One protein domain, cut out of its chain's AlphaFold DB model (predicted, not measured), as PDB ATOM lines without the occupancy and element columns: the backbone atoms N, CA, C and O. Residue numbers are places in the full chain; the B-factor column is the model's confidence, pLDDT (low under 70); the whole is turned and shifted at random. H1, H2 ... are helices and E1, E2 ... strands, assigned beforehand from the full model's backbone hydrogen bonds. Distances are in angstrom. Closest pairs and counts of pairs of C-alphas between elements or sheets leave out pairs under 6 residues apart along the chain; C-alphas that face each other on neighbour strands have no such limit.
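What this domain is: This is residues 11 to 48 and 62 to 84 of the 92 residues of an uncharacterized protein of Deltaproteobacteria bacterium RBG_16_71_12 (UniProt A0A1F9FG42). A ribbon of two short parallel strands, E1 and E3, has the helix H1 next to E3, while the short strands E2 and E4 lie away from the ribbon. The 61 printed residues run E1, E2, E3, H1, E4, a mixed class with under half of them in named elements. The whole is compact, radius of gyration of the C-alphas 11.4 A, spanning 33 by 23 by 22 A.

How they stand to each other: Look first at E1, residues 16 to 18, parallel to E3, residues 39 to 41, at 7 degrees; N 17 and O 39 are 2.9 A apart, within hydrogen-bond range. E2, residues 29 to 32, pairs with no named strand. In H1, residues 63 to 75, every O i to N i+4 pair is within hydrogen-bond range; its closest C-alphas to E3 are Arg 65 and Leu 40, 6.8 A. E4, residues 81 to 83, pairs with no named strand and is apart from E3.

Where its parts are: Find C-alpha 16 at (41.552, -4.895, -29.609), where E1 begins. E2 measures 9.8 A and H1 18.1 A. E4 ends at C-alpha 83, (31.481, -19.396, -20.180).

The domain as a whole: Residues 49 to 61 are not printed; C-alphas 48 and 62 are 21.3 A apart. No printed residue is under 70 in pLDDT.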
ATOM      1  N   VAL A  11      46.385 -14.713 -29.198       87.56
ATOM      2  CA  VAL A  11      46.896 -13.592 -29.989       87.56
ATOM      3  C   VAL A  11      47.624 -12.627 -29.059       87.56
ATOM      4  O   VAL A  11      47.079 -11.610 -28.634       87.56
ATOM      5  N   ASP A  12      48.878 -12.957 -28.746       80.19
ATOM      6  CA  ASP A  12      49.677 -12.284 -27.711       80.19
ATOM      7  C   ASP A  12      49.841 -10.771 -27.909       80.19
ATOM      8  O   ASP A  12      50.032 -10.052 -26.937       80.19
ATOM      9  N   ALA A  13      49.757 -10.272 -29.145       88.12
ATOM     10  CA  ALA A  13      49.908  -8.849 -29.458       88.12
ATOM     11  C   ALA A  13      48.577  -8.093 -29.634       88.12
ATOM     12  O   ALA A  13      48.592  -6.872 -29.798       88.12
ATOM     13  N   ALA A  14      47.428  -8.777 -29.652       86.50
ATOM     14  CA  ALA A  14      46.149  -8.120 -29.906       86.50
ATOM     15  C   ALA A  14      45.613  -7.445 -28.642       86.50
ATOM     16  O   ALA A  14      45.281  -8.106 -27.660       86.50
ATOM     17  N   THR A  15      45.462  -6.123 -28.697       94.56
ATOM     18  CA  THR A  15      44.814  -5.336 -27.637       94.56
ATOM     19  C   THR A  15      43.334  -5.084 -27.910       94.56
ATOM     20  O   THR A  15      42.580  -4.769 -26.991       94.56
ATOM     21  N   THR A  16      42.902  -5.242 -29.163       95.56
ATOM     22  CA  THR A  16      41.552  -4.895 -29.609       95.56
ATOM     23  C   THR A  16      41.015  -5.922 -30.596       95.56
ATOM     24  O   THR A  16      41.698  -6.298 -31.548       95.56
ATOM     25  N   VAL A  17      39.762  -6.324 -30.392       95.81
ATOM     26  CA  VAL A  17      38.924  -7.029 -31.363       95.81
ATOM     27  C   VAL A  17      37.677  -6.176 -31.575       95.81
ATOM     28  O   VAL A  17      36.851  -6.055 -30.674       95.81
ATOM     29  N   ASP A  18      37.558  -5.579 -32.758       95.81
ATOM     30  CA  ASP A  18      36.427  -4.728 -33.133       95.81
ATOM     31  C   ASP A  18      35.655  -5.366 -34.295       95.81
ATOM     32  O   ASP A  18      36.211  -5.671 -35.354       95.81
ATOM     33  N   LEU A  19      34.368  -5.624 -34.068       95.69
ATOM     34  CA  LEU A  19      33.457  -6.326 -34.969       95.69
ATOM     35  C   LEU A  19      32.136  -5.537 -35.090       95.69
ATOM     36  O   LEU A  19      31.060  -6.066 -34.795       95.69
ATOM     37  N   PRO A  20      32.175  -4.273 -35.551       95.81
ATOM     38  CA  PRO A  20      31.085  -3.312 -35.357       95.81
ATOM     39  C   PRO A  20      29.817  -3.666 -36.142       95.81
ATOM     40  O   PRO A  20      28.708  -3.318 -35.744       95.81
ATOM     41  N   VAL A  21      29.976  -4.391 -37.252       97.00
ATOM     42  CA  VAL A  21      28.891  -4.818 -38.149       97.00
ATOM     43  C   VAL A  21      28.580  -6.314 -38.042       97.00
ATOM     44  O   VAL A  21      27.767  -6.836 -38.809       97.00
ATOM     45  N   LEU A  22      29.247  -7.049 -37.146       97.44
ATOM     46  CA  LEU A  22      29.005  -8.479 -37.005       97.44
ATOM     47  C   LEU A  22      27.682  -8.706 -36.276       97.44
ATOM     48  O   LEU A  22      27.597  -8.537 -35.070       97.44
ATOM     49  N   THR A  23      26.663  -9.139 -37.012       97.88
ATOM     50  CA  THR A  23      25.334  -9.418 -36.448       97.88
ATOM     51  C   THR A  23      25.134 -10.873 -36.035       97.88
ATOM     52  O   THR A  23      24.378 -11.164 -35.107       97.88
ATOM     53  N   THR A  24      25.797 -11.785 -36.754       97.75
ATOM     54  CA  THR A  24      25.470 -13.214 -36.774       97.75
ATOM     55  C   THR A  24      26.721 -14.079 -36.853       97.75
ATOM     56  O   THR A  24      27.557 -13.868 -37.740       97.75
ATOM     57  N   VAL A  25      26.780 -15.100 -35.997       98.31
ATOM     58  CA  VAL A  25      27.707 -16.236 -36.054       98.31
ATOM     59  C   VAL A  25      26.882 -17.524 -36.050       98.31
ATOM     60  O   VAL A  25      26.092 -17.760 -35.136       98.31
ATOM     61  N   LEU A  26      27.011 -18.357 -37.083       97.19
ATOM     62  CA  LEU A  26      26.228 -19.598 -37.155       97.19
ATOM     63  C   LEU A  26      26.822 -20.738 -36.314       97.19
ATOM     64  O   LEU A  26      26.093 -21.648 -35.932       97.19
ATOM     65  N   GLY A  27      28.116 -20.684 -36.001       97.62
ATOM     66  CA  GLY A  27      28.783 -21.615 -35.097       97.62
ATOM     67  C   GLY A  27      28.982 -21.064 -33.685       97.62
ATOM     68  O   GLY A  27      28.333 -20.112 -33.255       97.62
ATOM     69  N   ASP A  28      29.901 -21.701 -32.964       98.00
ATOM     70  CA  ASP A  28      30.356 -21.262 -31.645       98.00
ATOM     71  C   ASP A  28      31.166 -19.964 -31.716       98.00
ATOM     72  O   ASP A  28      31.845 -19.681 -32.710       98.00
ATOM     73  N   VAL A  29      31.162 -19.226 -30.610       98.19
ATOM     74  CA  VAL A  29      32.045 -18.076 -30.390       98.19
ATOM     75  C   VAL A  29      33.016 -18.425 -29.275       98.19
ATOM     76  O   VAL A  29      32.597 -18.796 -28.181       98.19
ATOM     77  N   LYS A  30      34.315 -18.319 -29.549       98.00
ATOM     78  CA  LYS A  30      35.381 -18.634 -28.597       98.00
ATOM     79  C   LYS A  30      36.476 -17.575 -28.663       98.00
ATOM     80  O   LYS A  30      37.185 -17.465 -29.660       98.00
ATOM     81  N   ILE A  31      36.623 -16.812 -27.588       97.56
ATOM     82  CA  ILE A  31      37.661 -15.792 -27.422       97.56
ATOM     83  C   ILE A  31      38.449 -16.161 -26.174       97.56
ATOM     84  O   ILE A  31      37.975 -15.953 -25.057       97.56
ATOM     85  N   LYS A  32      39.604 -16.805 -26.351       96.81
ATOM     86  CA  LYS A  32      40.313 -17.452 -25.242       96.81
ATOM     87  C   LYS A  32      41.791 -17.103 -25.181       96.81
ATOM     88  O   LYS A  32      42.446 -17.048 -26.215       96.81
ATOM     89  N   ALA A  33      42.333 -16.966 -23.976       96.75
ATOM     90  CA  ALA A  33      43.773 -16.831 -23.752       96.75
ATOM     91  C   ALA A  33      44.415 -15.662 -24.530       96.75
ATOM     92  O   ALA A  33      45.466 -15.831 -25.140       96.75
ATOM     93  N   ASN A  34      43.783 -14.482 -24.536       96.62
ATOM     94  CA  ASN A  34      44.373 -13.255 -25.081       96.62
ATOM     95  C   ASN A  34      44.712 -12.311 -23.911       96.62
ATOM     96  O   ASN A  34      43.888 -11.476 -23.530       96.62
ATOM     97  N   PRO A  35      45.895 -12.448 -23.286       95.00
ATOM     98  CA  PRO A  35      46.207 -11.772 -22.026       95.00
ATOM     99  C   PRO A  35      46.307 -10.247 -22.154       95.00
ATOM    100  O   PRO A  35      46.090  -9.554 -21.164       95.00
ATOM    101  N   LEU A  36      46.616  -9.727 -23.349       96.25
ATOM    102  CA  LEU A  36      46.715  -8.288 -23.623       96.25
ATOM    103  C   LEU A  36      45.434  -7.677 -24.209       96.25
ATOM    104  O   LEU A  36      45.398  -6.469 -24.439       96.25
ATOM    105  N   LEU A  37      44.386  -8.473 -24.447       97.00
ATOM    106  CA  LEU A  37      43.135  -7.984 -25.020       97.00
ATOM    107  C   LEU A  37      42.416  -7.098 -24.001       97.00
ATOM    108  O   LEU A  37      41.932  -7.591 -22.990       97.00
ATOM    109  N   THR A  38      42.325  -5.800 -24.275       96.38
ATOM    110  CA  THR A  38      41.637  -4.828 -23.411       96.38
ATOM    111  C   THR A  38      40.274  -4.431 -23.958       96.38
ATOM    112  O   THR A  38      39.418  -3.970 -23.207       96.38
ATOM    113  N   THR A  39      40.062  -4.601 -25.265       95.81
ATOM    114  CA  THR A  39      38.844  -4.167 -25.953       95.81
ATOM    115  C   THR A  39      38.267  -5.302 -26.789       95.81
ATOM    116  O   THR A  39      38.935  -5.822 -27.681       95.81
ATOM    117  N   LEU A  40      37.011  -5.649 -26.524       96.44
ATOM    118  CA  LEU A  40      36.192  -6.519 -27.359       96.44
ATOM    119  C   LEU A  40      34.870  -5.801 -27.611       96.44
ATOM    120  O   LEU A  40      34.060  -5.682 -26.692       96.44
ATOM    121  N   ASP A  41      34.658  -5.349 -28.842       95.69
ATOM    122  CA  ASP A  41      33.437  -4.657 -29.239       95.69
ATOM    123  C   ASP A  41      32.746  -5.418 -30.376       95.69
ATOM    124  O   ASP A  41      33.303  -5.668 -31.444       95.69
ATOM    125  N   ALA A  42      31.496  -5.809 -30.127       96.62
ATOM    126  CA  ALA A  42      30.615  -6.451 -31.100       96.62
ATOM    127  C   ALA A  42      29.162  -5.982 -30.880       96.62
ATOM    128  O   ALA A  42      28.285  -6.792 -30.581       96.62
ATOM    129  N   PRO A  43      28.884  -4.667 -30.975       95.81
ATOM    130  CA  PRO A  43      27.613  -4.075 -30.544       95.81
ATOM    131  C   PRO A  43      26.393  -4.564 -31.338       95.81
ATOM    132  O   PRO A  43      25.274  -4.520 -30.834       95.81
ATOM    133  N   ALA A  44      26.593  -5.018 -32.578       96.69
ATOM    134  CA  ALA A  44      25.526  -5.536 -33.429       96.69
ATOM    135  C   ALA A  44      25.285  -7.050 -33.255       96.69
ATOM    136  O   ALA A  44      24.310  -7.579 -33.803       96.69
ATOM    137  N   LEU A  45      26.158  -7.756 -32.524       97.50
ATOM    138  CA  LEU A  45      26.095  -9.207 -32.394       97.50
ATOM    139  C   LEU A  45      24.905  -9.597 -31.522       97.50
ATOM    140  O   LEU A  45      24.873  -9.351 -30.322       97.50
ATOM    141  N   SER A  46      23.936 -10.247 -32.152       96.50
ATOM    142  CA  SER A  46      22.702 -10.695 -31.502       96.50
ATOM    143  C   SER A  46      22.414 -12.161 -31.781       96.50
ATOM    144  O   SER A  46      21.773 -12.828 -30.978       96.50
ATOM    145  N   VAL A  47      22.908 -12.707 -32.895       97.00
ATOM    146  CA  VAL A  47      22.592 -14.076 -33.300       97.00
ATOM    147  C   VAL A  47      23.822 -14.967 -33.199       97.00
ATOM    148  O   VAL A  47      24.764 -14.835 -33.977       97.00
ATOM    149  N   VAL A  48      23.761 -15.941 -32.292       97.88
ATOM    150  CA  VAL A  48      24.682 -17.082 -32.235       97.88
ATOM    151  C   VAL A  48      23.860 -18.363 -32.355       97.88
ATOM    152  O   VAL A  48      22.848 -18.516 -31.668       97.88
ATOM    153  N   PRO A  62      37.781  -6.155 -19.736       97.75
ATOM    154  CA  PRO A  62      36.742  -5.872 -18.743       97.75
ATOM    155  C   PRO A  62      35.534  -6.817 -18.827       97.75
ATOM    156  O   PRO A  62      34.903  -6.933 -19.880       97.75
ATOM    157  N   GLN A  63      35.145  -7.427 -17.704       97.00
ATOM    158  CA  GLN A  63      34.030  -8.379 -17.639       97.00
ATOM    159  C   GLN A  63      32.698  -7.755 -18.078       97.00
ATOM    160  O   GLN A  63      31.957  -8.382 -18.823       97.00
ATOM    161  N   CYS A  64      32.416  -6.495 -17.740       96.38
ATOM    162  CA  CYS A  64      31.192  -5.816 -18.190       96.38
ATOM    163  C   CYS A  64      31.070  -5.699 -19.713       96.38
ATOM    164  O   CYS A  64      29.953  -5.668 -20.228       96.38
ATOM    165  N   ARG A  65      32.184  -5.616 -20.455       95.81
ATOM    166  CA  ARG A  65      32.143  -5.609 -21.927       95.81
ATOM    167  C   ARG A  65      31.688  -6.967 -22.447       95.81
ATOM    168  O   ARG A  65      30.843  -7.038 -23.333       95.81
ATOM    169  N   VAL A  66      32.193  -8.033 -21.832       97.44
ATOM    170  CA  VAL A  66      31.754  -9.404 -22.103       97.44
ATOM    171  C   VAL A  66      30.277  -9.575 -21.742       97.44
ATOM    172  O   VAL A  66      29.510 -10.067 -22.565       97.44
ATOM    173  N   ASP A  67      29.858  -9.107 -20.566       96.56
ATOM    174  CA  ASP A  67      28.472  -9.199 -20.095       96.56
ATOM    175  C   ASP A  67      27.499  -8.469 -21.026       96.56
ATOM    176  O   ASP A  67      26.415  -8.978 -21.303       96.56
ATOM    177  N   ALA A  68      27.888  -7.306 -21.562       96.12
ATOM    178  CA  ALA A  68      27.082  -6.564 -22.527       96.12
ATOM    179  C   ALA A  68      26.861  -7.356 -23.829       96.12
ATOM    180  O   ALA A  68      25.741  -7.410 -24.340       96.12
ATOM    181  N   ILE A  69      27.905  -8.016 -24.341       97.00
ATOM    182  CA  ILE A  69      27.797  -8.869 -25.533       97.00
ATOM    183  C   ILE A  69      26.935 -10.097 -25.229       97.00
ATOM    184  O   ILE A  69      26.038 -10.424 -26.005       97.00
ATOM    185  N   VAL A  70      27.157 -10.754 -24.087       97.75
ATOM    186  CA  VAL A  70      26.347 -11.898 -23.648       97.75
ATOM    187  C   VAL A  70      24.876 -11.507 -23.540       97.75
ATOM    188  O   VAL A  70      24.024 -12.227 -24.052       97.75
ATOM    189  N   ALA A  71      24.564 -10.352 -22.952       97.31
ATOM    190  CA  ALA A  71      23.198  -9.851 -22.867       97.31
ATOM    191  C   ALA A  71      22.561  -9.680 -24.259       97.31
ATOM    192  O   ALA A  71      21.423 -10.105 -24.459       97.31
ATOM    193  N   GLY A  72      23.294  -9.128 -25.232       97.00
ATOM    194  CA  GLY A  72      22.824  -8.998 -26.617       97.00
ATOM    195  C   GLY A  72      22.562 -10.347 -27.295       97.00
ATOM    196  O   GLY A  72      21.519 -10.545 -27.920       97.00
ATOM    197  N   VAL A  73      23.470 -11.308 -27.117       97.12
ATOM    198  CA  VAL A  73      23.360 -12.663 -27.682       97.12
ATOM    199  C   VAL A  73      22.203 -13.453 -27.053       97.12
ATOM    200  O   VAL A  73      21.442 -14.115 -27.762       97.12
ATOM    201  N   LEU A  74      22.013 -13.352 -25.734       97.19
ATOM    202  CA  LEU A  74      20.877 -13.959 -25.032       97.19
ATOM    203  C   LEU A  74      19.548 -13.321 -25.458       97.19
ATOM    204  O   LEU A  74      18.575 -14.035 -25.698       97.19
ATOM    205  N   ALA A  75      19.508 -11.995 -25.627       96.81
ATOM    206  CA  ALA A  75      18.329 -11.294 -26.134       96.81
ATOM    207  C   ALA A  75      17.960 -11.717 -27.570       96.81
ATOM    208  O   ALA A  75      16.782 -11.742 -27.920       96.81
ATOM    209  N   GLY A  76      18.943 -12.109 -28.389       95.56
ATOM    210  CA  GLY A  76      18.719 -12.698 -29.715       95.56
ATOM    211  C   GLY A  76      18.391 -14.200 -29.713       95.56
ATOM    212  O   GLY A  76      18.327 -14.826 -30.780       95.56
ATOM    213  N   GLY A  77      18.151 -14.782 -28.533       96.69
ATOM    214  CA  GLY A  77      17.621 -16.133 -28.361       96.69
ATOM    215  C   GLY A  77      18.672 -17.235 -28.261       96.69
ATOM    216  O   GLY A  77      18.343 -18.398 -28.489       96.69
ATOM    217  N   PHE A  78      19.929 -16.908 -27.954       97.75
ATOM    218  CA  PHE A  78      20.919 -17.930 -27.624       97.75
ATOM    219  C   PHE A  78      20.558 -18.627 -26.306       97.75
ATOM    220  O   PHE A  78      20.279 -17.977 -25.303       97.75
ATOM    221  N   THR A  79      20.581 -19.958 -26.305       96.38
ATOM    222  CA  THR A  79      20.259 -20.798 -25.135       96.38
ATOM    223  C   THR A  79      21.355 -21.815 -24.818       96.38
ATOM    224  O   THR A  79      21.159 -22.702 -23.988       96.38
ATOM    225  N   GLY A  80      22.497 -21.715 -25.503       97.19
ATOM    226  CA  GLY A  80      23.635 -22.603 -25.309       97.19
ATOM    227  C   GLY A  80      24.435 -22.281 -24.048       97.19
ATOM    228  O   GLY A  80      24.075 -21.425 -23.238       97.19
ATOM    229  N   LEU A  81      25.559 -22.978 -23.894       97.81
ATOM    230  CA  LEU A  81      26.469 -22.773 -22.773       97.81
ATOM    231  C   LEU A  81      27.175 -21.417 -22.895       97.81
ATOM    232  O   LEU A  81      27.739 -21.105 -23.947       97.81
ATOM    233  N   VAL A  82      27.188 -20.649 -21.806       98.19
ATOM    234  CA  VAL A  82      27.945 -19.398 -21.683       98.19
ATOM    235  C   VAL A  82      29.055 -19.581 -20.651       98.19
ATOM    236  O   VAL A  82      28.778 -19.893 -19.495       98.19
ATOM    237  N   GLU A  83      30.304 -19.360 -21.059       98.25
ATOM    238  CA  GLU A  83      31.481 -19.396 -20.180       98.25
ATOM    239  C   GLU A  83      32.260 -18.081 -20.282       98.25
ATOM    240  O   GLU A  83      32.807 -17.765 -21.336       98.25
ATOM    241  N   THR A  84      32.349 -17.309 -19.200       97.69
ATOM    242  CA  THR A  84      32.990 -15.978 -19.215       97.69
ATOM    243  C   THR A  84      34.046 -15.786 -18.119       97.69
ATOM    244  O   THR A  84      34.259 -14.688 -17.621       97.69
TER     245      THR A  84